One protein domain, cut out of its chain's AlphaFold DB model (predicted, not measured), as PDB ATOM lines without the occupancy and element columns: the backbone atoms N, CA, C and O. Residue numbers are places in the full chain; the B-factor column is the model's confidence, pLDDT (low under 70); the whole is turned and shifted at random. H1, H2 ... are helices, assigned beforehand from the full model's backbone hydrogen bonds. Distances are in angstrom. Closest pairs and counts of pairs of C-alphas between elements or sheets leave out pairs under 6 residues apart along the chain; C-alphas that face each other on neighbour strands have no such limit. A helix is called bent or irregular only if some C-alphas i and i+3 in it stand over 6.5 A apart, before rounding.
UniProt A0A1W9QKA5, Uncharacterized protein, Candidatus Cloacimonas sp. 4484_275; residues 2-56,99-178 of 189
ATOM      1  N   LYS A   2      22.130 -50.298 -35.467       72.06
ATOM      2  CA  LYS A   2      23.282 -50.022 -36.368       72.06
ATOM      3  C   LYS A   2      22.942 -49.153 -37.597       72.06
ATOM      4  O   LYS A   2      23.625 -48.169 -37.852       72.06
ATOM      5  N   LYS A   3      21.845 -49.452 -38.311       73.25
ATOM      6  CA  LYS A   3      21.381 -48.656 -39.473       73.25
ATOM      7  C   LYS A   3      20.967 -47.224 -39.093       73.25
ATOM      8  O   LYS A   3      21.179 -46.298 -39.865       73.25
ATOM      9  N   THR A   4      20.409 -47.046 -37.897       72.19
ATOM     10  CA  THR A   4      19.970 -45.749 -37.365       72.19
ATOM     11  C   THR A   4      21.167 -44.848 -37.053       72.19
ATOM     12  O   THR A   4      21.188 -43.693 -37.463       72.19
ATOM     13  N   LEU A   5      22.207 -45.397 -36.414       75.88
ATOM     14  CA  LEU A   5      23.443 -44.664 -36.122       75.88
ATOM     15  C   LEU A   5      24.208 -44.290 -37.403       75.88
ATOM     16  O   LEU A   5      24.723 -43.183 -37.518       75.88
ATOM     17  N   LEU A   6      24.227 -45.195 -38.390       80.12
ATOM     18  CA  LEU A   6      24.812 -44.937 -39.708       80.12
ATOM     19  C   LEU A   6      24.109 -43.777 -40.424       80.12
ATOM     20  O   LEU A   6      24.775 -42.905 -40.977       80.12
ATOM     21  N   PHE A   7      22.772 -43.743 -40.391       79.81
ATOM     22  CA  PHE A   7      22.009 -42.637 -40.968       79.81
ATOM     23  C   PHE A   7      22.352 -41.303 -40.302       79.81
ATOM     24  O   PHE A   7      22.572 -40.318 -41.000       79.81
ATOM     25  N   PHE A   8      22.438 -41.282 -38.969       76.69
ATOM     26  CA  PHE A   8      22.828 -40.083 -38.234       76.69
ATOM     27  C   PHE A   8      24.231 -39.598 -38.617       76.69
ATOM     28  O   PHE A   8      24.417 -38.415 -38.888       76.69
ATOM     29  N   GLY A   9      25.201 -40.514 -38.714       78.56
ATOM     30  CA  GLY A   9      26.560 -40.186 -39.150       78.56
ATOM     31  C   GLY A   9      26.593 -39.563 -40.549       78.56
ATOM     32  O   GLY A   9      27.211 -38.519 -40.738       78.56
ATOM     33  N   ILE A  10      25.871 -40.147 -41.512       82.75
ATOM     34  CA  ILE A  10      25.756 -39.599 -42.876       82.75
ATOM     35  C   ILE A  10      25.116 -38.211 -42.853       82.75
ATOM     36  O   ILE A  10      25.633 -37.292 -43.484       82.75
ATOM     37  N   LEU A  11      24.018 -38.051 -42.111       80.62
ATOM     38  CA  LEU A  11      23.300 -36.786 -41.990       80.62
ATOM     39  C   LEU A  11      24.205 -35.670 -41.459       80.62
ATOM     40  O   LEU A  11      24.224 -34.576 -42.021       80.62
ATOM     41  N   LEU A  12      24.984 -35.967 -40.419       79.00
ATOM     42  CA  LEU A  12      25.895 -35.011 -39.803       79.00
ATOM     43  C   LEU A  12      27.044 -34.647 -40.756       79.00
ATOM     44  O   LEU A  12      27.299 -33.466 -40.982       79.00
ATOM     45  N   VAL A  13      27.686 -35.639 -41.381       82.94
ATOM     46  CA  VAL A  13      28.802 -35.415 -42.320       82.94
ATOM     47  C   VAL A  13      28.358 -34.610 -43.540       82.94
ATOM     48  O   VAL A  13      29.024 -33.641 -43.908       82.94
ATOM     49  N   VAL A  14      27.232 -34.966 -44.159       83.06
ATOM     50  CA  VAL A  14      26.704 -34.250 -45.329       83.06
ATOM     51  C   VAL A  14      26.317 -32.821 -44.960       83.06
ATOM     52  O   VAL A  14      26.705 -31.894 -45.669       83.06
ATOM     53  N   SER A  15      25.611 -32.620 -43.843       76.75
ATOM     54  CA  SER A  15      25.190 -31.282 -43.404       76.75
ATOM     55  C   SER A  15      26.380 -30.380 -43.087       76.75
ATOM     56  O   SER A  15      26.393 -29.221 -43.496       76.75
ATOM     57  N   LEU A  16      27.418 -30.915 -42.437       79.06
ATOM     58  CA  LEU A  16      28.654 -30.178 -42.170       79.06
ATOM     59  C   LEU A  16      29.447 -29.881 -43.444       79.06
ATOM     60  O   LEU A  16      29.967 -28.779 -43.594       79.06
ATOM     61  N   SER A  17      29.500 -30.825 -44.386       81.88
ATOM     62  CA  SER A  17      30.200 -30.632 -45.663       81.88
ATOM     63  C   SER A  17      29.526 -29.545 -46.499       81.88
ATOM     64  O   SER A  17      30.188 -28.648 -47.013       81.88
ATOM     65  N   PHE A  18      28.195 -29.576 -46.583       80.25
ATOM     66  CA  PHE A  18      27.404 -28.559 -47.273       80.25
ATOM     67  C   PHE A  18      27.495 -27.200 -46.574       80.25
ATOM     68  O   PHE A  18      27.610 -26.183 -47.251       80.25
ATOM     69  N   CYS A  19      27.510 -27.170 -45.238       77.56
ATOM     70  CA  CYS A  19      27.775 -25.955 -44.471       77.56
ATOM     71  C   CYS A  19      29.161 -25.382 -44.794       77.56
ATOM     72  O   CYS A  19      29.287 -24.184 -45.034       77.56
ATOM     73  N   PHE A  20      30.198 -26.221 -44.834       79.00
ATOM     74  CA  PHE A  20      31.563 -25.795 -45.138       79.00
ATOM     75  C   PHE A  20      31.672 -25.222 -46.553       79.00
ATOM     76  O   PHE A  20      32.172 -24.114 -46.732       79.00
ATOM     77  N   VAL A  21      31.122 -25.928 -47.543       80.56
ATOM     78  CA  VAL A  21      31.054 -25.456 -48.933       80.56
ATOM     79  C   VAL A  21      30.247 -24.161 -49.026       80.56
ATOM     80  O   VAL A  21      30.705 -23.200 -49.632       80.56
ATOM     81  N   GLY A  22      29.091 -24.090 -48.368       72.56
ATOM     82  CA  GLY A  22      28.256 -22.892 -48.308       72.56
ATOM     83  C   GLY A  22      28.991 -21.686 -47.733       72.56
ATOM     84  O   GLY A  22      28.905 -20.595 -48.287       72.56
ATOM     85  N   MET A  23      29.775 -21.888 -46.670       72.19
ATOM     86  CA  MET A  23      30.604 -20.834 -46.095       72.19
ATOM     87  C   MET A  23      31.641 -20.311 -47.087       72.19
ATOM     88  O   MET A  23      31.863 -19.104 -47.086       72.19
ATOM     89  N   ILE A  24      32.228 -21.156 -47.950       76.50
ATOM     90  CA  ILE A  24      33.200 -20.727 -48.977       76.50
ATOM     91  C   ILE A  24      32.611 -19.647 -49.897       76.50
ATOM     92  O   ILE A  24      33.331 -18.727 -50.282       76.50
ATOM     93  N   PHE A  25      31.311 -19.717 -50.188       69.94
ATOM     94  CA  PHE A  25      30.611 -18.759 -51.050       69.94
ATOM     95  C   PHE A  25      30.124 -17.495 -50.330       69.94
ATOM     96  O   PHE A  25      29.666 -16.562 -50.987       69.94
ATOM     97  N   LEU A  26      30.215 -17.441 -48.998       67.19
ATOM     98  CA  LEU A  26      29.897 -16.239 -48.232       67.19
ATOM     99  C   LEU A  26      31.112 -15.310 -48.171       67.19
ATOM    100  O   LEU A  26      32.240 -15.765 -47.934       67.19
ATOM    101  N   ASP A  27      30.850 -14.009 -48.329       66.19
ATOM    102  CA  ASP A  27      31.821 -12.930 -48.119       66.19
ATOM    103  C   ASP A  27      32.508 -13.066 -46.752       66.19
ATOM    104  O   ASP A  27      31.889 -13.497 -45.778       66.19
ATOM    105  N   TRP A  28      33.782 -12.687 -46.655       59.59
ATOM    106  CA  TRP A  28      34.581 -12.843 -45.437       59.59
ATOM    107  C   TRP A  28      33.965 -12.156 -44.207       59.59
ATOM    108  O   TRP A  28      33.942 -12.743 -43.120       59.59
ATOM    109  N   LYS A  29      33.405 -10.947 -44.365       55.72
ATOM    110  CA  LYS A  29      32.746 -10.231 -43.259       55.72
ATOM    111  C   LYS A  29      31.488 -10.971 -42.812       55.72
ATOM    112  O   LYS A  29      31.273 -11.153 -41.616       55.72
ATOM    113  N   ILE A  30      30.716 -11.489 -43.765       59.72
ATOM    114  CA  ILE A  30      29.515 -12.293 -43.504       59.72
ATOM    115  C   ILE A  30      29.902 -13.624 -42.839       59.72
ATOM    116  O   ILE A  30      29.295 -14.033 -41.853       59.72
ATOM    117  N   ARG A  31      30.971 -14.277 -43.294       59.19
ATOM    118  CA  ARG A  31      31.461 -15.540 -42.729       59.19
ATOM    119  C   ARG A  31      31.857 -15.400 -41.258       59.19
ATOM    120  O   ARG A  31      31.556 -16.294 -40.472       59.19
ATOM    121  N   SER A  32      32.471 -14.279 -40.877       52.81
ATOM    122  CA  SER A  32      32.872 -14.020 -39.486       52.81
ATOM    123  C   SER A  32      31.690 -13.834 -38.523       52.81
ATOM    124  O   SER A  32      31.795 -14.193 -37.354       52.81
ATOM    125  N   ILE A  33      30.552 -13.340 -39.020       57.41
ATOM    126  CA  ILE A  33      29.345 -13.074 -38.222       57.41
ATOM    127  C   ILE A  33      28.417 -14.299 -38.206       57.41
ATOM    128  O   ILE A  33      27.899 -14.686 -37.161       57.41
ATOM    129  N   PHE A  34      28.228 -14.943 -39.360       61.69
ATOM    130  CA  PHE A  34      27.201 -15.969 -39.563       61.69
ATOM    131  C   PHE A  34      27.755 -17.402 -39.614       61.69
ATOM    132  O   PHE A  34      26.984 -18.356 -39.527       61.69
ATOM    133  N   GLY A  35      29.074 -17.598 -39.727       58.44
ATOM    134  CA  GLY A  35      29.678 -18.927 -39.896       58.44
ATOM    135  C   GLY A  35      29.428 -19.870 -38.717       58.44
ATOM    136  O   GLY A  35      29.037 -21.021 -38.908       58.44
ATOM    137  N   PHE A  36      29.560 -19.368 -37.484       60.31
ATOM    138  CA  PHE A  36      29.251 -20.146 -36.279       60.31
ATOM    139  C   PHE A  36      27.758 -20.497 -36.179       60.31
ATOM    140  O   PHE A  36      27.398 -21.605 -35.778       60.31
ATOM    141  N   GLN A  37      26.883 -19.576 -36.587       62.78
ATOM    142  CA  GLN A  37      25.438 -19.805 -36.611       62.78
ATOM    143  C   GLN A  37      25.076 -20.877 -37.643       62.78
ATOM    144  O   GLN A  37      24.317 -21.794 -37.336       62.78
ATOM    145  N   PHE A  38      25.683 -20.830 -38.830       66.75
ATOM    146  CA  PHE A  38      25.478 -21.827 -39.877       66.75
ATOM    147  C   PHE A  38      25.918 -23.227 -39.419       66.75
ATOM    148  O   PHE A  38      25.149 -24.185 -39.531       66.75
ATOM    149  N   PHE A  39      27.102 -23.341 -38.810       64.25
ATOM    150  CA  PHE A  39      27.569 -24.602 -38.228       64.25
ATOM    151  C   PHE A  39      26.604 -25.122 -37.155       64.25
ATOM    152  O   PHE A  39      26.218 -26.293 -37.170       64.25
ATOM    153  N   SER A  40      26.149 -24.235 -36.268       62.84
ATOM    154  CA  SER A  40      25.186 -24.570 -35.217       62.84
ATOM    155  C   SER A  40      23.862 -25.076 -35.797       62.84
ATOM    156  O   SER A  40      23.333 -26.073 -35.310       62.84
ATOM    157  N   PHE A  41      23.352 -24.473 -36.877       66.06
ATOM    158  CA  PHE A  41      22.143 -24.954 -37.554       66.06
ATOM    159  C   PHE A  41      22.339 -26.284 -38.268       66.06
ATOM    160  O   PHE A  41      21.429 -27.109 -38.251       66.06
ATOM    161  N   ALA A  42      23.502 -26.522 -38.875       67.50
ATOM    162  CA  ALA A  42      23.792 -27.801 -39.512       67.50
ATOM    163  C   ALA A  42      23.797 -28.940 -38.479       67.50
ATOM    164  O   ALA A  42      23.185 -29.986 -38.710       67.50
ATOM    165  N   VAL A  43      24.421 -28.721 -37.317       65.31
ATOM    166  CA  VAL A  43      24.453 -29.697 -36.219       65.31
ATOM    167  C   VAL A  43      23.069 -29.853 -35.592       65.31
ATOM    168  O   VAL A  43      22.517 -30.952 -35.607       65.31
ATOM    169  N   ALA A  44      22.476 -28.766 -35.092       66.25
ATOM    170  CA  ALA A  44      21.179 -28.804 -34.419       66.25
ATOM    171  C   ALA A  44      20.081 -29.333 -35.349       66.25
ATOM    172  O   ALA A  44      19.325 -30.221 -34.970       66.25
ATOM    173  N   GLY A  45      20.043 -28.870 -36.597       65.88
ATOM    174  CA  GLY A  45      19.113 -29.351 -37.609       65.88
ATOM    175  C   GLY A  45      19.278 -30.843 -37.909       65.88
ATOM    176  O   GLY A  45      18.275 -31.542 -38.024       65.88
ATOM    177  N   SER A  46      20.511 -31.360 -37.960       69.81
ATOM    178  CA  SER A  46      20.762 -32.802 -38.131       69.81
ATOM    179  C   SER A  46      20.233 -33.617 -36.951       69.81
ATOM    180  O   SER A  46      19.572 -34.637 -37.150       69.81
ATOM    181  N   PHE A  47      20.479 -33.161 -35.721       67.38
ATOM    182  CA  PHE A  47      19.941 -33.796 -34.517       67.38
ATOM    183  C   PHE A  47      18.416 -33.778 -34.507       67.38
ATOM    184  O   PHE A  47      17.793 -34.815 -34.304       67.38
ATOM    185  N   ILE A  48      17.813 -32.624 -34.778       66.06
ATOM    186  CA  ILE A  48      16.363 -32.463 -34.816       66.06
ATOM    187  C   ILE A  48      15.741 -33.389 -35.860       66.06
ATOM    188  O   ILE A  48      14.809 -34.125 -35.547       66.06
ATOM    189  N   TYR A  49      16.257 -33.362 -37.089       68.38
ATOM    190  CA  TYR A  49      15.738 -34.162 -38.192       68.38
ATOM    191  C   TYR A  49      15.837 -35.661 -37.894       68.38
ATOM    192  O   TYR A  49      14.920 -36.437 -38.168       68.38
ATOM    193  N   PHE A  50      16.948 -36.076 -37.289       69.81
ATOM    194  CA  PHE A  50      17.125 -37.439 -36.815       69.81
ATOM    195  C   PHE A  50      16.111 -37.800 -35.723       69.81
ATOM    196  O   PHE A  50      15.456 -38.839 -35.812       69.81
ATOM    197  N   LEU A  51      15.942 -36.940 -34.722       66.38
ATOM    198  CA  LEU A  51      15.006 -37.174 -33.630       66.38
ATOM    199  C   LEU A  51      13.559 -37.228 -34.131       66.38
ATOM    200  O   LEU A  51      12.841 -38.149 -33.781       66.38
ATOM    201  N   GLU A  52      13.138 -36.329 -35.018       66.38
ATOM    202  CA  GLU A  52      11.794 -36.360 -35.613       66.38
ATOM    203  C   GLU A  52      11.528 -37.654 -36.401       66.38
ATOM    204  O   GLU A  52      10.432 -38.210 -36.357       66.38
ATOM    205  N   LYS A  53      12.538 -38.163 -37.112       69.44
ATOM    206  CA  LYS A  53      12.398 -39.362 -37.942       69.44
ATOM    207  C   LYS A  53      12.329 -40.662 -37.135       69.44
ATOM    208  O   LYS A  53      11.761 -41.638 -37.628       69.44
ATOM    209  N   TYR A  54      12.929 -40.700 -35.944       67.06
ATOM    210  CA  TYR A  54      13.102 -41.938 -35.170       67.06
ATOM    211  C   TYR A  54      12.511 -41.910 -33.751       67.06
ATOM    212  O   TYR A  54      12.373 -42.976 -33.155       67.06
ATOM    213  N   PHE A  55      12.139 -40.744 -33.220       65.62
ATOM    214  CA  PHE A  55      11.624 -40.542 -31.861       65.62
ATOM    215  C   PHE A  55      10.309 -39.751 -31.870       65.62
ATOM    216  O   PHE A  55       9.883 -39.215 -32.896       65.62
ATOM    217  N   ARG A  56       9.608 -39.703 -30.728       62.72
ATOM    218  CA  ARG A  56       8.368 -38.924 -30.612       62.72
ATOM    219  C   ARG A  56       8.716 -37.438 -30.490       62.72
ATOM    220  O   ARG A  56       9.701 -37.078 -29.863       62.72
ATOM    221  N   SER A  99       9.841 -25.421 -34.246       52.59
ATOM    222  CA  SER A  99       8.401 -25.255 -34.449       52.59
ATOM    223  C   SER A  99       7.997 -25.161 -35.927       52.59
ATOM    224  O   SER A  99       7.058 -25.870 -36.290       52.59
ATOM    225  N   PRO A 100       8.695 -24.437 -36.826       55.03
ATOM    226  CA  PRO A 100       8.332 -24.371 -38.232       55.03
ATOM    227  C   PRO A 100       8.842 -25.586 -39.008       55.03
ATOM    228  O   PRO A 100       8.160 -26.000 -39.937       55.03
ATOM    229  N   LEU A 101       9.954 -26.225 -38.612       55.59
ATOM    230  CA  LEU A 101      10.358 -27.525 -39.168       55.59
ATOM    231  C   LEU A 101       9.286 -28.586 -38.897       55.59
ATOM    232  O   LEU A 101       8.803 -29.208 -39.838       55.59
ATOM    233  N   ALA A 102       8.857 -28.740 -37.643       55.09
ATOM    234  CA  ALA A 102       7.820 -29.691 -37.262       55.09
ATOM    235  C   ALA A 102       6.466 -29.341 -37.903       55.09
ATOM    236  O   ALA A 102       5.739 -30.236 -38.337       55.09
ATOM    237  N   LEU A 103       6.120 -28.051 -38.020       56.72
ATOM    238  CA  LEU A 103       4.906 -27.618 -38.718       56.72
ATOM    239  C   LEU A 103       4.988 -27.966 -40.209       56.72
ATOM    240  O   LEU A 103       4.061 -28.555 -40.759       56.72
ATOM    241  N   VAL A 104       6.109 -27.663 -40.863       56.12
ATOM    242  CA  VAL A 104       6.291 -27.907 -42.294       56.12
ATOM    243  C   VAL A 104       6.323 -29.406 -42.588       56.12
ATOM    244  O   VAL A 104       5.622 -29.870 -43.486       56.12
ATOM    245  N   MET A 105       7.048 -30.198 -41.804       56.16
ATOM    246  CA  MET A 105       7.089 -31.652 -41.961       56.16
ATOM    247  C   MET A 105       5.727 -32.300 -41.673       56.16
ATOM    248  O   MET A 105       5.285 -33.150 -42.446       56.16
ATOM    249  N   LYS A 106       4.992 -31.859 -40.643       55.66
ATOM    250  CA  LYS A 106       3.659 -32.397 -40.301       55.66
ATOM    251  C   LYS A 106       2.569 -32.008 -41.303       55.66
ATOM    252  O   LYS A 106       1.709 -32.838 -41.604       55.66
ATOM    253  N   TYR A 107       2.579 -30.775 -41.812       52.19
ATOM    254  CA  TYR A 107       1.575 -30.298 -42.770       52.19
ATOM    255  C   TYR A 107       1.937 -30.678 -44.208       52.19
ATOM    256  O   TYR A 107       1.150 -31.338 -44.883       52.19
ATOM    257  N   PHE A 108       3.146 -30.367 -44.679       54.25
ATOM    258  CA  PHE A 108       3.551 -30.702 -46.047       54.25
ATOM    259  C   PHE A 108       3.929 -32.173 -46.209       54.25
ATOM    260  O   PHE A 108       3.858 -32.685 -47.323       54.25
ATOM    261  N   GLY A 109       4.271 -32.898 -45.140       54.16
ATOM    262  CA  GLY A 109       4.442 -34.355 -45.174       54.16
ATOM    263  C   GLY A 109       3.170 -35.096 -45.591       54.16
ATOM    264  O   GLY A 109       3.262 -36.064 -46.343       54.16
ATOM    265  N   LYS A 110       1.992 -34.588 -45.197       52.19
ATOM    266  CA  LYS A 110       0.680 -35.160 -45.556       52.19
ATOM    267  C   LYS A 110       0.269 -34.893 -47.003       52.19
ATOM    268  O   LYS A 110      -0.500 -35.664 -47.571       52.19
ATOM    269  N   HIS A 111       0.790 -33.836 -47.619       58.81
ATOM    270  CA  HIS A 111       0.523 -33.526 -49.020       58.81
ATOM    271  C   HIS A 111       1.529 -34.235 -49.949       58.81
ATOM    272  O   HIS A 111       2.738 -34.274 -49.685       58.81
ATOM    273  N   ARG A 112       1.046 -34.771 -51.084       66.69
ATOM    274  CA  ARG A 112       1.871 -35.364 -52.162       66.69
ATOM    275  C   ARG A 112       2.621 -34.294 -52.976       66.69
ATOM    276  O   ARG A 112       2.572 -34.282 -54.198       66.69
ATOM    277  N   LEU A 113       3.298 -33.368 -52.306       71.69
ATOM    278  CA  LEU A 113       4.150 -32.390 -52.977       71.69
ATOM    279  C   LEU A 113       5.518 -33.001 -53.311       71.69
ATOM    280  O   LEU A 113       6.020 -33.827 -52.538       71.69
ATOM    281  N   PRO A 114       6.159 -32.577 -54.414       76.69
ATOM    282  CA  PRO A 114       7.537 -32.947 -54.694       76.69
ATOM    283  C   PRO A 114       8.477 -32.490 -53.572       76.69
ATOM    284  O   PRO A 114       8.306 -31.419 -52.988       76.69
ATOM    285  N   LYS A 115       9.504 -33.293 -53.274       73.88
ATOM    286  CA  LYS A 115      10.405 -33.059 -52.134       73.88
ATOM    287  C   LYS A 115      11.154 -31.722 -52.214       73.88
ATOM    288  O   LYS A 115      11.269 -31.035 -51.208       73.88
ATOM    289  N   TYR A 116      11.580 -31.308 -53.408       73.94
ATOM    290  CA  TYR A 116      12.246 -30.016 -53.612       73.94
ATOM    291  C   TYR A 116      11.327 -28.820 -53.306       73.94
ATOM    292  O   TYR A 116      11.788 -27.828 -52.752       73.94
ATOM    293  N   VAL A 117      10.021 -28.925 -53.581       76.94
ATOM    294  CA  VAL A 117       9.042 -27.878 -53.236       76.94
ATOM    295  C   VAL A 117       8.929 -27.752 -51.721       76.94
ATOM    296  O   VAL A 117       8.983 -26.646 -51.190       76.94
ATOM    297  N   LYS A 118       8.853 -28.886 -51.011       75.06
ATOM    298  CA  LYS A 118       8.837 -28.903 -49.539       75.06
ATOM    299  C   LYS A 118      10.091 -28.247 -48.962       75.06
ATOM    300  O   LYS A 118       9.983 -27.477 -48.016       75.06
ATOM    301  N   ASN A 119      11.252 -28.488 -49.570       75.31
ATOM    302  CA  ASN A 119      12.519 -27.899 -49.145       75.31
ATOM    303  C   ASN A 119      12.560 -26.376 -49.318       75.31
ATOM    304  O   ASN A 119      13.049 -25.678 -48.431       75.31
ATOM    305  N   ILE A 120      12.049 -25.862 -50.441       79.25
ATOM    306  CA  ILE A 120      11.976 -24.418 -50.712       79.25
ATOM    307  C   ILE A 120      11.005 -23.751 -49.738       79.25
ATOM    308  O   ILE A 120      11.358 -22.755 -49.112       79.25
ATOM    309  N   ILE A 121       9.813 -24.330 -49.559       77.44
ATOM    310  CA  ILE A 121       8.811 -23.821 -48.614       77.44
ATOM    311  C   ILE A 121       9.375 -23.814 -47.194       77.44
ATOM    312  O   ILE A 121       9.284 -22.798 -46.513       77.44
ATOM    313  N   PHE A 122      10.000 -24.917 -46.770       75.69
ATOM    314  CA  PHE A 122      10.697 -24.996 -45.492       75.69
ATOM    315  C   PHE A 122      11.689 -23.843 -45.343       75.69
ATOM    316  O   PHE A 122      11.612 -23.082 -44.385       75.69
ATOM    317  N   SER A 123      12.571 -23.664 -46.325       78.38
ATOM    318  CA  SER A 123      13.621 -22.647 -46.263       78.38
ATOM    319  C   SER A 123      13.046 -21.235 -46.166       78.38
ATOM    320  O   SER A 123      13.514 -20.443 -45.353       78.38
ATOM    321  N   LEU A 124      11.990 -20.932 -46.926       81.94
ATOM    322  CA  LEU A 124      11.296 -19.643 -46.876       81.94
ATOM    323  C   LEU A 124      10.642 -19.391 -45.515       81.94
ATOM    324  O   LEU A 124      10.848 -18.329 -44.932       81.94
ATOM    325  N   VAL A 125       9.895 -20.364 -44.985       79.56
ATOM    326  CA  VAL A 125       9.230 -20.240 -43.677       79.56
ATOM    327  C   VAL A 125      10.260 -20.003 -42.578       79.56
ATOM    328  O   VAL A 125      10.112 -19.077 -41.783       79.56
ATOM    329  N   MET A 126      11.335 -20.792 -42.570       75.06
ATOM    330  CA  MET A 126      12.416 -20.655 -41.596       75.06
ATOM    331  C   MET A 126      13.097 -19.296 -41.700       75.06
ATOM    332  O   MET A 126      13.306 -18.643 -40.685       75.06
ATOM    333  N   THR A 127      13.369 -18.828 -42.916       80.44
ATOM    334  CA  THR A 127      13.957 -17.503 -43.156       80.44
ATOM    335  C   THR A 127      13.081 -16.390 -42.602       80.44
ATOM    336  O   THR A 127      13.586 -15.495 -41.925       80.44
ATOM    337  N   ILE A 128      11.771 -16.443 -42.860       80.31
ATOM    338  CA  ILE A 128      10.815 -15.436 -42.387       80.31
ATOM    339  C   ILE A 128      10.791 -15.417 -40.860       80.31
ATOM    340  O   ILE A 128      11.017 -14.366 -40.264       80.31
ATOM    341  N   VAL A 129      10.575 -16.573 -40.226       75.81
ATOM    342  CA  VAL A 129      10.538 -16.695 -38.759       75.81
ATOM    343  C   VAL A 129      11.832 -16.169 -38.147       75.81
ATOM    344  O   VAL A 129      11.809 -15.382 -37.203       75.81
ATOM    345  N   TYR A 130      12.966 -16.544 -38.725       73.38
ATOM    346  CA  TYR A 130      14.273 -16.173 -38.213       73.38
ATOM    347  C   TYR A 130      14.563 -14.669 -38.357       73.38
ATOM    348  O   TYR A 130      15.085 -14.036 -37.435       73.38
ATOM    349  N   THR A 131      14.159 -14.077 -39.484       79.94
ATOM    350  CA  THR A 131      14.251 -12.629 -39.717       79.94
ATOM    351  C   THR A 131      13.372 -11.863 -38.726       79.94
ATOM    352  O   THR A 131      13.816 -10.868 -38.161       79.94
ATOM    353  N   LEU A 132      12.154 -12.350 -38.451       77.75
ATOM    354  CA  LEU A 132      11.242 -11.751 -37.472       77.75
ATOM    355  C   LEU A 132      11.799 -11.783 -36.044       77.75
ATOM    356  O   LEU A 132      11.646 -10.805 -35.317       77.75
ATOM    357  N   ILE A 133      12.477 -12.862 -35.645       73.56
ATOM    358  CA  ILE A 133      13.115 -12.947 -34.322       73.56
ATOM    359  C   ILE A 133      14.247 -11.928 -34.204       73.56
ATOM    360  O   ILE A 133      14.312 -11.210 -33.210       73.56
ATOM    361  N   HIS A 134      15.096 -11.811 -35.229       71.50
ATOM    362  CA  HIS A 134      16.144 -10.790 -35.243       71.50
ATOM    363  C   HIS A 134      15.555  -9.381 -35.164       71.50
ATOM    364  O   HIS A 134      16.011  -8.579 -34.356       71.50
ATOM    365  N   LEU A 135      14.501  -9.092 -35.930       73.62
ATOM    366  CA  LEU A 135      13.795  -7.813 -35.842       73.62
ATOM    367  C   LEU A 135      13.264  -7.555 -34.429       73.62
ATOM    368  O   LEU A 135      13.470  -6.469 -33.897       73.62
ATOM    369  N   ALA A 136      12.634  -8.548 -33.798       67.94
ATOM    370  CA  ALA A 136      12.130  -8.423 -32.434       67.94
ATOM    371  C   ALA A 136      13.255  -8.124 -31.430       67.94
ATOM    372  O   ALA A 136      13.098  -7.247 -30.585       67.94
ATOM    373  N   VAL A 137      14.409  -8.791 -31.551       67.12
ATOM    374  CA  VAL A 137      15.593  -8.510 -30.722       67.12
ATOM    375  C   VAL A 137      16.084  -7.077 -30.933       67.12
ATOM    376  O   VAL A 137      16.332  -6.380 -29.956       67.12
ATOM    377  N   TYR A 138      16.159  -6.599 -32.177       68.50
ATOM    378  CA  TYR A 138      16.548  -5.214 -32.469       68.50
ATOM    379  C   TYR A 138      15.576  -4.194 -31.860       68.50
ATOM    380  O   TYR A 138      16.018  -3.228 -31.241       68.50
ATOM    381  N   VAL A 139      14.261  -4.435 -31.958       70.50
ATOM    382  CA  VAL A 139      13.245  -3.591 -31.302       70.50
ATOM    383  C   VAL A 139      13.453  -3.565 -29.785       70.50
ATOM    384  O   VAL A 139      13.425  -2.493 -29.182       70.50
ATOM    385  N   LEU A 140      13.688  -4.723 -29.161       66.00
ATOM    386  CA  LEU A 140      13.914  -4.831 -27.714       66.00
ATOM    387  C   LEU A 140      15.189  -4.107 -27.266       66.00
ATOM    388  O   LEU A 140      15.196  -3.481 -26.206       66.00
ATOM    389  N   LEU A 141      16.240  -4.155 -28.084       65.75
ATOM    390  CA  LEU A 141      17.493  -3.436 -27.857       65.75
ATOM    391  C   LEU A 141      17.396  -1.936 -28.187       65.75
ATOM    392  O   LEU A 141      18.353  -1.208 -27.943       65.75
ATOM    393  N   LYS A 142      16.241  -1.462 -28.681       72.81
ATOM    394  CA  LYS A 142      16.013  -0.079 -29.140       72.81
ATOM    395  C   LYS A 142      16.975   0.349 -30.253       72.81
ATOM    396  O   LYS A 142      17.289   1.529 -30.391       72.81
ATOM    397  N   GLU A 143      17.414  -0.615 -31.050       72.25
ATOM    398  CA  GLU A 143      18.291  -0.391 -32.191       72.25
ATOM    399  C   GLU A 143      17.486   0.042 -33.420       72.25
ATOM    400  O   GLU A 143      16.337  -0.364 -33.627       72.25
ATOM    401  N   THR A 144      18.105   0.856 -34.273       80.12
ATOM    402  CA  THR A 144      17.446   1.337 -35.495       80.12
ATOM    403  C   THR A 144      17.387   0.218 -36.531       80.12
ATOM    404  O   THR A 144      18.416  -0.293 -36.972       80.12
ATOM    405  N   ILE A 145      16.183  -0.150 -36.968       78.94
ATOM    406  CA  ILE A 145      15.998  -1.167 -38.006       78.94
ATOM    407  C   ILE A 145      16.040  -0.490 -39.373       78.94
ATOM    408  O   ILE A 145      15.107   0.213 -39.762       78.94
ATOM    409  N   THR A 146      17.112  -0.729 -40.126       84.19
ATOM    410  CA  THR A 146      17.218  -0.284 -41.518       84.19
ATOM    411  C   THR A 146      16.792  -1.388 -42.484       84.19
ATOM    412  O   THR A 146      16.850  -2.585 -42.188       84.19
ATOM    413  N   PHE A 147      16.387  -0.992 -43.689       82.31
ATOM    414  CA  PHE A 147      16.039  -1.941 -44.746       82.31
ATOM    415  C   PHE A 147      17.234  -2.802 -45.195       82.31
ATOM    416  O   PHE A 147      17.060  -3.944 -45.617       82.31
ATOM    417  N   GLU A 148      18.455  -2.280 -45.068       81.25
ATOM    418  CA  GLU A 148      19.683  -3.026 -45.345       81.25
ATOM    419  C   GLU A 148      19.896  -4.160 -44.339       81.25
ATOM    420  O   GLU A 148      20.201  -5.280 -44.747       81.25
ATOM    421  N   ILE A 149      19.645  -3.909 -43.048       74.44
ATOM    422  CA  ILE A 149      19.706  -4.933 -41.995       74.44
ATOM    423  C   ILE A 149      18.676  -6.037 -42.265       74.44
ATOM    424  O   ILE A 149      19.006  -7.224 -42.211       74.44
ATOM    425  N   LEU A 150      17.446  -5.660 -42.635       79.25
ATOM    426  CA  LEU A 150      16.392  -6.613 -42.990       79.25
ATOM    427  C   LEU A 150      16.806  -7.509 -44.166       79.25
ATOM    428  O   LEU A 150      16.699  -8.734 -44.085       79.25
ATOM    429  N   LYS A 151      17.292  -6.899 -45.254       79.75
ATOM    430  CA  LYS A 151      17.761  -7.625 -46.440       79.75
ATOM    431  C   LYS A 151      18.914  -8.558 -46.102       79.75
ATOM    432  O   LYS A 151      18.878  -9.718 -46.505       79.75
ATOM    433  N   MET A 152      19.908  -8.073 -45.363       78.75
ATOM    434  CA  MET A 152      21.078  -8.859 -44.981       78.75
ATOM    435  C   MET A 152      20.663 -10.136 -44.246       78.75
ATOM    436  O   MET A 152      21.078 -11.224 -44.638       78.75
ATOM    437  N   TYR A 153      19.805 -10.030 -43.228       74.38
ATOM    438  CA  TYR A 153      19.341 -11.207 -42.500       74.38
ATOM    439  C   TYR A 153      18.493 -12.128 -43.379       74.38
ATOM    440  O   TYR A 153      18.778 -13.322 -43.458       74.38
ATOM    441  N   PHE A 154      17.515 -11.593 -44.109       81.94
ATOM    442  CA  PHE A 154      16.643 -12.418 -44.942       81.94
ATOM    443  C   PHE A 154      17.422 -13.220 -45.997       81.94
ATOM    444  O   PHE A 154      17.267 -14.435 -46.092       81.94
ATOM    445  N   TYR A 155      18.299 -12.575 -46.772       81.94
ATOM    446  CA  TYR A 155      19.054 -13.261 -47.826       81.94
ATOM    447  C   TYR A 155      20.040 -14.287 -47.266       81.94
ATOM    448  O   TYR A 155      20.113 -15.406 -47.782       81.94
ATOM    449  N   ASN A 156      20.767 -13.942 -46.201       74.44
ATOM    450  CA  ASN A 156      21.748 -14.850 -45.614       74.44
ATOM    451  C   ASN A 156      21.071 -16.096 -45.037       74.44
ATOM    452  O   ASN A 156      21.509 -17.217 -45.306       74.44
ATOM    453  N   TYR A 157      19.964 -15.932 -44.309       76.81
ATOM    454  CA  TYR A 157      19.250 -17.076 -43.750       76.81
ATOM    455  C   TYR A 157      18.525 -17.900 -44.811       76.81
ATOM    456  O   TYR A 157      18.487 -19.123 -44.686       76.81
ATOM    457  N   LEU A 158      18.054 -17.285 -45.899       84.44
ATOM    458  CA  LEU A 158      17.497 -18.027 -47.031       84.44
ATOM    459  C   LEU A 158      18.516 -18.985 -47.637       84.44
ATOM    460  O   LEU A 158      18.214 -20.162 -47.836       84.44
ATOM    461  N   ILE A 159      19.729 -18.498 -47.889       79.88
ATOM    462  CA  ILE A 159      20.818 -19.317 -48.428       79.88
ATOM    463  C   ILE A 159      21.166 -20.443 -47.449       79.88
ATOM    464  O   ILE A 159      21.232 -21.607 -47.848       79.88
ATOM    465  N   ILE A 160      21.324 -20.117 -46.163       77.12
ATOM    466  CA  ILE A 160      21.631 -21.090 -45.107       77.12
ATOM    467  C   ILE A 160      20.574 -22.201 -45.058       77.12
ATOM    468  O   ILE A 160      20.917 -23.384 -45.122       77.12
ATOM    469  N   PHE A 161      19.289 -21.850 -44.985       78.75
ATOM    470  CA  PHE A 161      18.225 -22.845 -44.857       78.75
ATOM    471  C   PHE A 161      18.028 -23.670 -46.124       78.75
ATOM    472  O   PHE A 161      17.761 -24.868 -46.012       78.75
ATOM    473  N   LEU A 162      18.243 -23.089 -47.309       81.06
ATOM    474  CA  LEU A 162      18.265 -23.852 -48.556       81.06
ATOM    475  C   LEU A 162      19.357 -24.921 -48.515       81.06
ATOM    476  O   LEU A 162      19.067 -26.096 -48.746       81.06
ATOM    477  N   ILE A 163      20.588 -24.549 -48.162       79.06
ATOM    478  CA  ILE A 163      21.721 -25.482 -48.110       79.06
ATOM    479  C   ILE A 163      21.454 -26.620 -47.115       79.06
ATOM    480  O   ILE A 163      21.646 -27.788 -47.459       79.06
ATOM    481  N   ILE A 164      20.950 -26.306 -45.919       73.38
ATOM    482  CA  ILE A 164      20.611 -27.309 -44.894       73.38
ATOM    483  C   ILE A 164      19.504 -28.250 -45.387       73.38
ATOM    484  O   ILE A 164      19.607 -29.471 -45.270       73.38
ATOM    485  N   SER A 165      18.456 -27.698 -45.995       75.81
ATOM    486  CA  SER A 165      17.323 -28.468 -46.515       75.81
ATOM    487  C   SER A 165      17.734 -29.437 -47.634       75.81
ATOM    488  O   SER A 165      17.322 -30.608 -47.672       75.81
ATOM    489  N   PHE A 166      18.624 -28.987 -48.523       77.94
ATOM    490  CA  PHE A 166      19.235 -29.843 -49.536       77.94
ATOM    491  C   PHE A 166      20.149 -30.905 -48.921       77.94
ATOM    492  O   PHE A 166      20.069 -32.063 -49.337       77.94
ATOM    493  N   ALA A 167      20.940 -30.563 -47.902       75.88
ATOM    494  CA  ALA A 167      21.797 -31.515 -47.201       75.88
ATOM    495  C   ALA A 167      20.994 -32.668 -46.581       75.88
ATOM    496  O   ALA A 167      21.363 -33.834 -46.741       75.88
ATOM    497  N   PHE A 168      19.842 -32.389 -45.962       75.75
ATOM    498  CA  PHE A 168      18.961 -33.437 -45.433       75.75
ATOM    499  C   PHE A 168      18.433 -34.344 -46.542       75.75
ATOM    500  O   PHE A 168      18.476 -35.571 -46.440       75.75
ATOM    501  N   THR A 169      17.989 -33.749 -47.649       77.69
ATOM    502  CA  THR A 169      17.483 -34.506 -48.797       77.69
ATOM    503  C   THR A 169      18.549 -35.403 -49.414       77.69
ATOM    504  O   THR A 169      18.254 -36.560 -49.723       77.69
ATOM    505  N   PHE A 170      19.767 -34.887 -49.563       78.69
ATOM    506  CA  PHE A 170      20.906 -35.627 -50.087       78.69
ATOM    507  C   PHE A 170      21.323 -36.758 -49.144       78.69
ATOM    508  O   PHE A 170      21.512 -37.886 -49.592       78.69
ATOM    509  N   SER A 171      21.358 -36.499 -47.834       76.81
ATOM    510  CA  SER A 171      21.651 -37.506 -46.803       76.81
ATOM    511  C   SER A 171      20.696 -38.693 -46.870       76.81
ATOM    512  O   SER A 171      21.115 -39.847 -46.783       76.81
ATOM    513  N   GLU A 172      19.401 -38.438 -47.074       77.69
ATOM    514  CA  GLU A 172      18.422 -39.509 -47.251       77.69
ATOM    515  C   GLU A 172      18.650 -40.331 -48.517       77.69
ATOM    516  O   GLU A 172      18.486 -41.551 -48.488       77.69
ATOM    517  N   LEU A 173      18.997 -39.679 -49.626       81.75
ATOM    518  CA  LEU A 173      19.247 -40.352 -50.897       81.75
ATOM    519  C   LEU A 173      20.505 -41.221 -50.815       81.75
ATOM    520  O   LEU A 173      20.482 -42.389 -51.197       81.75
ATOM    521  N   LEU A 174      21.569 -40.676 -50.229       79.94
ATOM    522  CA  LEU A 174      22.836 -41.362 -50.026       79.94
ATOM    523  C   LEU A 174      22.665 -42.563 -49.087       79.94
ATOM    524  O   LEU A 174      23.100 -43.665 -49.412       79.94
ATOM    525  N   PHE A 175      21.929 -42.400 -47.982       80.50
ATOM    526  CA  PHE A 175      21.603 -43.513 -47.093       80.50
ATOM    527  C   PHE A 175      20.779 -44.606 -47.779       80.50
ATOM    528  O   PHE A 175      21.084 -45.783 -47.607       80.50
ATOM    529  N   ARG A 176      19.760 -44.251 -48.577       80.00
ATOM    530  CA  ARG A 176      18.974 -45.239 -49.338       80.00
ATOM    531  C   ARG A 176      19.855 -46.041 -50.290       80.00
ATOM    532  O   ARG A 176      19.746 -47.261 -50.315       80.00
ATOM    533  N   ASN A 177      20.749 -45.375 -51.016       81.88
ATOM    534  CA  ASN A 177      21.663 -46.039 -51.942       81.88
ATOM    535  C   ASN A 177      22.640 -46.966 -51.210       81.88
ATOM    536  O   ASN A 177      22.816 -48.106 -51.627       81.88
ATOM    537  N   ILE A 178      23.205 -46.523 -50.082       79.25
ATOM    538  CA  ILE A 178      24.068 -47.356 -49.232       79.25
ATOM    539  C   ILE A 178      23.307 -48.584 -48.720       79.25
ATOM    540  O   ILE A 178      23.797 -49.705 -48.820       79.25
TER     541      ILE A 178
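This is residues 2 to 56 and 99 to 178 of the 189 residues of an uncharacterized protein of Candidatus Cloacimonas sp. 4484_275 (UniProt A0A1W9QKA5). One long helix, H5, runs nearly the length of an elongated body of helices; the hairpin of H1 and H2 packs on one side of it, making a bundle of three helices, and H4 folds against another side as the first arm of a hairpin with H5. The short H3 packs on H4 away from H5, and at the far end of the H4 and H5 hairpin residues 137 to 142 stick out. The printed part has 135 residues with five named helices, H1 to H5 in that order, and no named strand; the class is all helix. It is compact, with a radius of gyration of the C-alphas of 15.8 A, and spans 51 by 33 by 25 A.

H1, residues 2 to 24, and H2, residues 28 to 54, form a helical hairpin with a tight link; they touch at a shallow tilt of 18 degrees, opposite ways, closest at the C-alphas of Ser 15 and Ala 42, 5.4 A apart. H2 has a kink of 49 degrees near residue 35 and is irregular, with C-alphas 33 and 36 7.3 A apart. The hub is H5, residues 147 to 178, which touches three helices. With residues 160 to 175 alone it touches H1, opposite ways at a steep tilt of 37 degrees, only just past shallow; the closest C-alphas, of Ser 15 and Ala 167, are 5.1 A apart. H2, with residues 38 to 49 alone, touches H5 the same way at a steep tilt of 43 degrees, closest at the C-alphas of Ala 42 and Ile 164, 6.3 A. H3, residues 99 to 108, is close to H2 but not clearly touching, and apart from H1 and H5. H4, residues 115 to 140, forms a helical hairpin with H3 at a shallow tilt of 27 degrees; they touch, closest at the C-alphas of Val 104 and Phe 122, 6.2 A. H4 and H5 form another hairpin and touch at a steep tilt of 36 degrees, only just past shallow, closest at the C-alphas of Ser 123 and Phe 161, 4.8 A. H4 is apart from H1 and H2. Every O i to N i+4 pair is within hydrogen-bond range in H1, H3, H4 and H5, and 21 of 23 in H2.

H1 begins at C-alpha 2, (23.282, -50.022, -36.368), and is 33.4 A long. H2 is 37.6 A long, H3 13.7 A and H4 37.5 A, with C-alpha 140 at (13.914, -4.831, -27.714). H5 is 46.3 A long and ends at C-alpha 178, (24.068, -47.356, -49.232).

The C-alphas farthest apart, of Lys 142 and Ile 178, are 52.0 A apart. Residues 57 to 98 are not printed, and C-alphas 56 and 99 are 14.2 A apart across this cut. Of the links printed whole, none is long. The mean pLDDT of the printed part is 71.8; it is under 70 in residues 25 to 56, 99 to 112, 136 to 138 and 140 to 141.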